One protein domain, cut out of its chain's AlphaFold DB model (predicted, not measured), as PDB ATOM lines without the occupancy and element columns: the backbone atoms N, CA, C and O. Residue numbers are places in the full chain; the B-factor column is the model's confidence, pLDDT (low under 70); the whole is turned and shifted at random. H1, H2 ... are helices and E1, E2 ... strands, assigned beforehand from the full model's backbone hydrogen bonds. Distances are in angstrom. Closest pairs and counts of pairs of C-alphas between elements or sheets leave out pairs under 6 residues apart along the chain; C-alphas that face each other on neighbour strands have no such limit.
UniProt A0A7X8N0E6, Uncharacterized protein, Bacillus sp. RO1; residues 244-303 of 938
ATOM      1  N   LYS A 244      -6.720  37.402  11.458       54.34
ATOM      2  CA  LYS A 244      -7.041  38.783  11.862       54.34
ATOM      3  C   LYS A 244      -8.231  39.373  11.094       54.34
ATOM      4  O   LYS A 244      -8.607  40.517  11.351       54.34
ATOM      5  N   ASN A 245      -8.815  38.641  10.140       56.00
ATOM      6  CA  ASN A 245      -9.960  39.104   9.379       56.00
ATOM      7  C   ASN A 245     -10.808  37.926   8.832       56.00
ATOM      8  O   ASN A 245     -10.401  37.303   7.853       56.00
ATOM      9  N   PRO A 246     -12.003  37.632   9.388       55.38
ATOM     10  CA  PRO A 246     -12.866  36.523   8.947       55.38
ATOM     11  C   PRO A 246     -13.246  36.547   7.458       55.38
ATOM     12  O   PRO A 246     -13.606  35.514   6.898       55.38
ATOM     13  N   ASN A 247     -13.118  37.694   6.784       56.50
ATOM     14  CA  ASN A 247     -13.327  37.791   5.339       56.50
ATOM     15  C   ASN A 247     -12.197  37.134   4.522       56.50
ATOM     16  O   ASN A 247     -12.435  36.716   3.395       56.50
ATOM     17  N   ILE A 248     -11.007  36.945   5.103       64.56
ATOM     18  CA  ILE A 248      -9.907  36.193   4.477       64.56
ATOM     19  C   ILE A 248     -10.262  34.718   4.340       64.56
ATOM     20  O   ILE A 248      -9.856  34.080   3.380       64.56
ATOM     21  N   LEU A 249     -11.060  34.178   5.262       62.41
ATOM     22  CA  LEU A 249     -11.481  32.783   5.212       62.41
ATOM     23  C   LEU A 249     -12.412  32.514   4.016       62.41
ATOM     24  O   LEU A 249     -12.341  31.453   3.400       62.41
ATOM     25  N   LEU A 250     -13.260  33.483   3.653       65.62
ATOM     26  CA  LEU A 250     -14.097  33.397   2.453       65.62
ATOM     27  C   LEU A 250     -13.249  33.470   1.178       65.62
ATOM     28  O   LEU A 250     -13.424  32.628   0.296       65.62
ATOM     29  N   ASP A 251     -12.294  34.403   1.123       70.81
ATOM     30  CA  ASP A 251     -11.330  34.514   0.022       70.81
ATOM     31  C   ASP A 251     -10.468  33.246  -0.092       70.81
ATOM     32  O   ASP A 251     -10.216  32.766  -1.190       70.81
ATOM     33  N   TYR A 252     -10.085  32.641   1.034       71.94
ATOM     34  CA  TYR A 252      -9.363  31.372   1.092       71.94
ATOM     35  C   TYR A 252     -10.180  30.227   0.506       71.94
ATOM     36  O   TYR A 252      -9.687  29.504  -0.354       71.94
ATOM     37  N   PHE A 253     -11.444  30.067   0.910       67.44
ATOM     38  CA  PHE A 253     -12.299  29.026   0.335       67.44
ATOM     39  C   PHE A 253     -12.530  29.233  -1.162       67.44
ATOM     40  O   PHE A 253     -12.625  28.260  -1.913       67.44
ATOM     41  N   PHE A 254     -12.612  30.487  -1.601       72.75
ATOM     42  CA  PHE A 254     -12.718  30.829  -3.011       72.75
ATOM     43  C   PHE A 254     -11.430  30.491  -3.773       72.75
ATOM     44  O   PHE A 254     -11.487  29.783  -4.779       72.75
ATOM     45  N   ALA A 255     -10.269  30.897  -3.258       73.38
ATOM     46  CA  ALA A 255      -8.956  30.579  -3.810       73.38
ATOM     47  C   ALA A 255      -8.726  29.057  -3.871       73.38
ATOM     48  O   ALA A 255      -8.359  28.509  -4.911       73.38
ATOM     49  N   GLN A 256      -9.090  28.334  -2.811       68.50
ATOM     50  CA  GLN A 256      -9.007  26.878  -2.755       68.50
ATOM     51  C   GLN A 256      -9.936  26.207  -3.778       68.50
ATOM     52  O   GLN A 256      -9.526  25.253  -4.434       68.50
ATOM     53  N   SER A 257     -11.155  26.719  -3.998       66.62
ATOM     54  CA  SER A 257     -12.052  26.220  -5.062       66.62
ATOM     55  C   SER A 257     -11.496  26.434  -6.481       66.62
ATOM     56  O   SER A 257     -11.903  25.776  -7.440       66.62
ATOM     57  N   ARG A 258     -10.520  27.333  -6.615       71.81
ATOM     58  CA  ARG A 258      -9.758  27.610  -7.835       71.81
ATOM     59  C   ARG A 258      -8.423  26.859  -7.893       71.81
ATOM     60  O   ARG A 258      -7.833  26.786  -8.966       71.81
ATOM     61  N   GLY A 259      -7.978  26.266  -6.784       67.38
ATOM     62  CA  GLY A 259      -6.659  25.645  -6.674       67.38
ATOM     63  C   GLY A 259      -5.508  26.648  -6.737       67.38
ATOM     64  O   GLY A 259      -4.447  26.291  -7.236       67.38
ATOM     65  N   ILE A 260      -5.736  27.885  -6.290       75.12
ATOM     66  CA  ILE A 260      -4.742  28.966  -6.228       75.12
ATOM     67  C   ILE A 260      -4.600  29.460  -4.783       75.12
ATOM     68  O   ILE A 260      -5.468  29.209  -3.943       75.12
ATOM     69  N   SER A 261      -3.511  30.162  -4.492       77.44
ATOM     70  CA  SER A 261      -3.298  30.862  -3.220       77.44
ATOM     71  C   SER A 261      -4.181  32.113  -3.099       77.44
ATOM     72  O   SER A 261      -4.740  32.610  -4.081       77.44
ATOM     73  N   ILE A 262      -4.325  32.649  -1.882       75.88
ATOM     74  CA  ILE A 262      -5.077  33.896  -1.660       75.88
ATOM     75  C   ILE A 262      -4.360  35.073  -2.320       75.88
ATOM     76  O   ILE A 262      -5.014  35.956  -2.864       75.88
ATOM     77  N   GLU A 263      -3.032  35.084  -2.282       77.75
ATOM     78  CA  GLU A 263      -2.184  36.111  -2.882       77.75
ATOM     79  C   GLU A 263      -2.373  36.135  -4.402       77.75
ATOM     80  O   GLU A 263      -2.524  37.199  -5.002       77.75
ATOM     81  N   GLU A 264      -2.445  34.958  -5.029       79.56
ATOM     82  CA  GLU A 264      -2.794  34.836  -6.444       79.56
ATOM     83  C   GLU A 264      -4.218  35.315  -6.713       79.56
ATOM     84  O   GLU A 264      -4.414  36.086  -7.648       79.56
ATOM     85  N   LEU A 265      -5.201  34.934  -5.888       82.12
ATOM     86  CA  LEU A 265      -6.575  35.420  -6.028       82.12
ATOM     87  C   LEU A 265      -6.647  36.954  -5.942       82.12
ATOM     88  O   LEU A 265      -7.308  37.584  -6.765       82.12
ATOM     89  N   GLN A 266      -5.957  37.563  -4.978       82.44
ATOM     90  CA  GLN A 266      -5.895  39.017  -4.822       82.44
ATOM     91  C   GLN A 266      -5.269  39.676  -6.046       82.44
ATOM     92  O   GLN A 266      -5.849  40.611  -6.592       82.44
ATOM     93  N   LYS A 267      -4.154  39.131  -6.537       84.62
ATOM     94  CA  LYS A 267      -3.513  39.594  -7.767       84.62
ATOM     95  C   LYS A 267      -4.442  39.467  -8.975       84.62
ATOM     96  O   LYS A 267      -4.469  40.357  -9.813       84.62
ATOM     97  N   GLU A 268      -5.226  38.394  -9.088       86.19
ATOM     98  CA  GLU A 268      -6.211  38.256 -10.168       86.19
ATOM     99  C   GLU A 268      -7.311  39.321 -10.093       86.19
ATOM    100  O   GLU A 268      -7.719  39.843 -11.131       86.19
ATOM    101  N   ILE A 269      -7.783  39.644  -8.885       83.81
ATOM    102  CA  ILE A 269      -8.779  40.700  -8.660       83.81
ATOM    103  C   ILE A 269      -8.185  42.079  -8.984       83.81
ATOM    104  O   ILE A 269      -8.835  42.877  -9.646       83.81
ATOM    105  N   GLU A 270      -6.945  42.356  -8.575       83.38
ATOM    106  CA  GLU A 270      -6.242  43.613  -8.880       83.38
ATOM    107  C   GLU A 270      -5.946  43.784 -10.374       83.38
ATOM    108  O   GLU A 270      -5.982  44.898 -10.890       83.38
ATOM    109  N   LEU A 271      -5.705  42.680 -11.085       84.88
ATOM    110  CA  LEU A 271      -5.542  42.654 -12.539       84.88
ATOM    111  C   LEU A 271      -6.875  42.758 -13.306       84.88
ATOM    112  O   LEU A 271      -6.869  42.616 -14.527       84.88
ATOM    113  N   GLY A 272      -8.008  42.937 -12.618       84.12
ATOM    114  CA  GLY A 272      -9.332  43.090 -13.231       84.12
ATOM    115  C   GLY A 272      -9.908  41.810 -13.847       84.12
ATOM    116  O   GLY A 272     -10.927  41.846 -14.532       84.12
ATOM    117  N   ARG A 273      -9.309  40.633 -13.600       80.62
ATOM    118  CA  ARG A 273      -9.771  39.356 -14.196       80.62
ATOM    119  C   ARG A 273     -11.175  38.946 -13.751       80.62
ATOM    120  O   ARG A 273     -11.768  38.045 -14.338       80.62
ATOM    121  N   TRP A 274     -11.668  39.570 -12.689       81.62
ATOM    122  CA  TRP A 274     -12.937  39.255 -12.052       81.62
ATOM    123  C   TRP A 274     -13.954  40.388 -12.142       81.62
ATOM    124  O   TRP A 274     -15.043  40.229 -11.599       81.62
ATOM    125  N   ASP A 275     -13.645  41.493 -12.825       84.19
ATOM    126  CA  ASP A 275     -14.509  42.680 -12.856       84.19
ATOM    127  C   ASP A 275     -15.916  42.344 -13.368       84.19
ATOM    128  O   ASP A 275     -16.910  42.740 -12.765       84.19
ATOM    129  N   ASP A 276     -16.017  41.479 -14.381       78.00
ATOM    130  CA  ASP A 276     -17.302  41.013 -14.910       78.00
ATOM    131  C   ASP A 276     -18.092  40.133 -13.929       78.00
ATOM    132  O   ASP A 276     -19.312  39.990 -14.062       78.00
ATOM    133  N   ALA A 277     -17.409  39.489 -12.982       80.44
ATOM    134  CA  ALA A 277     -17.991  38.587 -11.995       80.44
ATOM    135  C   ALA A 277     -18.229  39.261 -10.639       80.44
ATOM    136  O   ALA A 277     -18.964  38.701  -9.834       80.44
ATOM    137  N   ILE A 278     -17.646  40.426 -10.361       84.50
ATOM    138  CA  ILE A 278     -17.853  41.164  -9.113       84.50
ATOM    139  C   ILE A 278     -19.145  41.981  -9.240       84.50
ATOM    140  O   ILE A 278     -19.273  42.860 -10.082       84.50
ATOM    141  N   VAL A 279     -20.124  41.672  -8.393       83.38
ATOM    142  CA  VAL A 279     -21.428  42.353  -8.328       83.38
ATOM    143  C   VAL A 279     -21.368  43.565  -7.402       83.38
ATOM    144  O   VAL A 279     -22.070  44.544  -7.623       83.38
ATOM    145  N   ASP A 280     -20.546  43.495  -6.356       80.81
ATOM    146  CA  ASP A 280     -20.363  44.582  -5.397       80.81
ATOM    147  C   ASP A 280     -18.961  44.511  -4.773       80.81
ATOM    148  O   ASP A 280     -18.401  43.427  -4.569       80.81
ATOM    149  N   LYS A 281     -18.393  45.678  -4.468       83.56
ATOM    150  CA  LYS A 281     -17.089  45.846  -3.830       83.56
ATOM    151  C   LYS A 281     -17.230  46.897  -2.740       83.56
ATOM    152  O   LYS A 281     -17.436  48.072  -3.028       83.56
ATOM    153  N   ARG A 282     -17.052  46.490  -1.485       77.69
ATOM    154  CA  ARG A 282     -17.247  47.381  -0.333       77.69
ATOM    155  C   ARG A 282     -16.098  47.308   0.667       77.69
ATOM    156  O   ARG A 282     -15.562  46.218   0.885       77.69
ATOM    157  N   PRO A 283     -15.715  48.430   1.300       72.75
ATOM    158  CA  PRO A 283     -14.702  48.419   2.344       72.75
ATOM    159  C   PRO A 283     -15.175  47.575   3.530       72.75
ATOM    160  O   PRO A 283     -16.342  47.592   3.927       72.75
ATOM    161  N   ASN A 284     -14.259  46.797   4.094       66.06
ATOM    162  CA  ASN A 284     -14.532  45.948   5.239       66.06
ATOM    163  C   ASN A 284     -14.602  46.787   6.521       66.06
ATOM    164  O   ASN A 284     -13.580  47.027   7.171       66.06
ATOM    165  N   LEU A 285     -15.825  47.169   6.892       61.34
ATOM    166  CA  LEU A 285     -16.128  47.968   8.085       61.34
ATOM    167  C   LEU A 285     -15.690  47.302   9.403       61.34
ATOM    168  O   LEU A 285     -15.501  47.994  10.395       61.34
ATOM    169  N   ASN A 286     -15.472  45.983   9.409       56.78
ATOM    170  CA  ASN A 286     -15.056  45.229  10.596       56.78
ATOM    171  C   ASN A 286     -13.534  45.021  10.689       56.78
ATOM    172  O   ASN A 286     -13.058  44.382  11.625       56.78
ATOM    173  N   SER A 287     -12.745  45.509   9.723       58.50
ATOM    174  CA  SER A 287     -11.286  45.398   9.802       58.50
ATOM    175  C   SER A 287     -10.707  46.575  10.585       58.50
ATOM    176  O   SER A 287     -10.888  47.726  10.200       58.50
ATOM    177  N   ALA A 288      -9.939  46.294  11.643       51.59
ATOM    178  CA  ALA A 288      -9.312  47.305  12.508       51.59
ATOM    179  C   ALA A 288      -8.362  48.290  11.781       51.59
ATOM    180  O   ALA A 288      -7.844  49.213  12.397       51.59
ATOM    181  N   LYS A 289      -8.108  48.091  10.479       56.22
ATOM    182  CA  LYS A 289      -7.272  48.952   9.632       56.22
ATOM    183  C   LYS A 289      -8.000  49.563   8.423       56.22
ATOM    184  O   LYS A 289      -7.323  50.145   7.589       56.22
ATOM    185  N   GLY A 290      -9.320  49.403   8.274       53.72
ATOM    186  CA  GLY A 290     -10.144  50.081   7.249       53.72
ATOM    187  C   GLY A 290      -9.831  49.817   5.759       53.72
ATOM    188  O   GLY A 290     -10.645  50.153   4.908       53.72
ATOM    189  N   ASN A 291      -8.705  49.182   5.415       61.59
ATOM    190  CA  ASN A 291      -8.141  49.208   4.057       61.59
ATOM    191  C   ASN A 291      -8.452  47.989   3.171       61.59
ATOM    192  O   ASN A 291      -7.963  47.926   2.047       61.59
ATOM    193  N   ARG A 292      -9.219  46.990   3.632       66.19
ATOM    194  CA  ARG A 292      -9.483  45.780   2.825       66.19
ATOM    195  C   ARG A 292     -10.861  45.824   2.178       66.19
ATOM    196  O   ARG A 292     -11.856  46.006   2.872       66.19
ATOM    197  N   MET A 293     -10.921  45.579   0.873       74.19
ATOM    198  CA  MET A 293     -12.169  45.461   0.118       74.19
ATOM    199  C   MET A 293     -12.735  44.040   0.213       74.19
ATOM    200  O   MET A 293     -11.990  43.065   0.133       74.19
ATOM    201  N   VAL A 294     -14.048  43.928   0.409       73.25
ATOM    202  CA  VAL A 294     -14.820  42.685   0.304       73.25
ATOM    203  C   VAL A 294     -15.490  42.672  -1.058       73.25
ATOM    204  O   VAL A 294     -16.162  43.639  -1.419       73.25
ATOM    205  N   TYR A 295     -15.326  41.569  -1.779       77.94
ATOM    206  CA  TYR A 295     -15.881  41.371  -3.110       77.94
ATOM    207  C   TYR A 295     -17.051  40.388  -3.035       77.94
ATOM    208  O   TYR A 295     -16.926  39.295  -2.482       77.94
ATOM    209  N   LEU A 296     -18.204  40.781  -3.569       74.69
ATOM    210  CA  LEU A 296     -19.353  39.900  -3.756       74.69
ATOM    211  C   LEU A 296     -19.383  39.458  -5.211       74.69
ATOM    212  O   LEU A 296     -19.477  40.290  -6.106       74.69
ATOM    213  N   PHE A 297     -19.317  38.149  -5.444       75.25
ATOM    214  CA  PHE A 297     -19.244  37.592  -6.789       75.25
ATOM    215  C   PHE A 297     -20.595  37.054  -7.279       75.25
ATOM    216  O   PHE A 297     -21.346  36.423  -6.529       75.25
ATOM    217  N   ASP A 298     -20.872  37.230  -8.570       75.81
ATOM    218  CA  ASP A 298     -21.961  36.584  -9.285       75.81
ATOM    219  C   ASP A 298     -21.691  35.084  -9.330       75.81
ATOM    220  O   ASP A 298     -20.699  34.604  -9.894       75.81
ATOM    221  N   ARG A 299     -22.602  34.317  -8.731       67.44
ATOM    222  CA  ARG A 299     -22.447  32.872  -8.588       67.44
ATOM    223  C   ARG A 299     -22.294  32.165  -9.936       67.44
ATOM    224  O   ARG A 299     -21.512  31.226 -10.009       67.44
ATOM    225  N   LYS A 300     -23.023  32.562 -10.984       67.12
ATOM    226  CA  LYS A 300     -22.981  31.871 -12.284       67.12
ATOM    227  C   LYS A 300     -21.668  32.146 -13.009       67.12
ATOM    228  O   LYS A 300     -21.024  31.196 -13.442       67.12
ATOM    229  N   LYS A 301     -21.254  33.413 -13.082       72.94
ATOM    230  CA  LYS A 301     -20.004  33.818 -13.751       72.94
ATOM    231  C   LYS A 301     -18.767  33.247 -13.056       72.94
ATOM    232  O   LYS A 301     -17.802  32.852 -13.703       72.94
ATOM    233  N   THR A 302     -18.836  33.120 -11.736       70.81
ATOM    234  CA  THR A 302     -17.776  32.503 -10.935       70.81
ATOM    235  C   THR A 302     -17.706  30.988 -11.117       70.81
ATOM    236  O   THR A 302     -16.626  30.408 -11.170       70.81
ATOM    237  N   LEU A 303     -18.852  30.308 -11.221       66.81
ATOM    238  CA  LEU A 303     -18.871  28.850 -11.360       66.81
ATOM    239  C   LEU A 303     -18.167  28.364 -12.626       66.81
ATOM    240  O   LEU A 303     -17.539  27.307 -12.587       66.81
TER     241      LEU A 303
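AT A GLANCE: This is residues 244 to 303 of the 938 residues of an uncharacterized protein of Bacillus sp. RO1 (UniProt A0A7X8N0E6). Two helices, H1 and H2, meet at a right-angled corner like an L, and a two-stranded hairpin, E1 and E2, runs past H1, with E2 on the side nearer to it. The short helix H3 follows E2 at the end of the hairpin away from the loop of residues 284 to 292. The printed part has 60 residues, with three named helices and two named strands in the order H1, H2, E1, E2, H3; the sheet E1 - E2 is antiparallel and the class is mixed, helices and strands. The whole is compact, with a radius of gyration of the C-alphas of 11.3 A and spans of 31 by 22 by 19 A.

IN THESE COORDINATES: Find C-alpha 246 at (-12.866, 36.523, 8.947); from there H1 runs 19.3 A to residue 258. H2 is residues 262 to 270, 12.2 A long. E1, residues 278 to 283, spans 13.9 A, and E2, residues 293 to 297, 12.6 A. H3, residues 299 to 303, spans 6.1 A and ends at C-alpha 303, (-18.871, 28.850, -11.360).

HOW THE PARTS SIT: Look at residues 251 to 255 of H1: with these alone it touches H2, about perpendicular at 89 degrees, and the closest C-alphas, of Ala 255 and Ile 262, are 5.5 A apart. The closest C-alphas of H1 and E2, of Asn 247 and Val 294, are 7.2 A apart. E1 and E2 form a hairpin, antiparallel at 160 degrees, with N 279 and O 296 at 2.7 A and N 294 and O 282 at 2.8 A, within hydrogen-bond range. H3 touches no helix. Every O i to N i+4 pair is within hydrogen-bond range in H2 and H3, and 8 of 9 in H1.

THE WHOLE: The C-alphas farthest apart, of Ala 288 and Lys 300, are 32.2 A apart. The printed part has no cut, and no link is long. The mean pLDDT of the printed part is 72.0; look for values under 70 at, among others, residues 244 to 250 and 284 to 292.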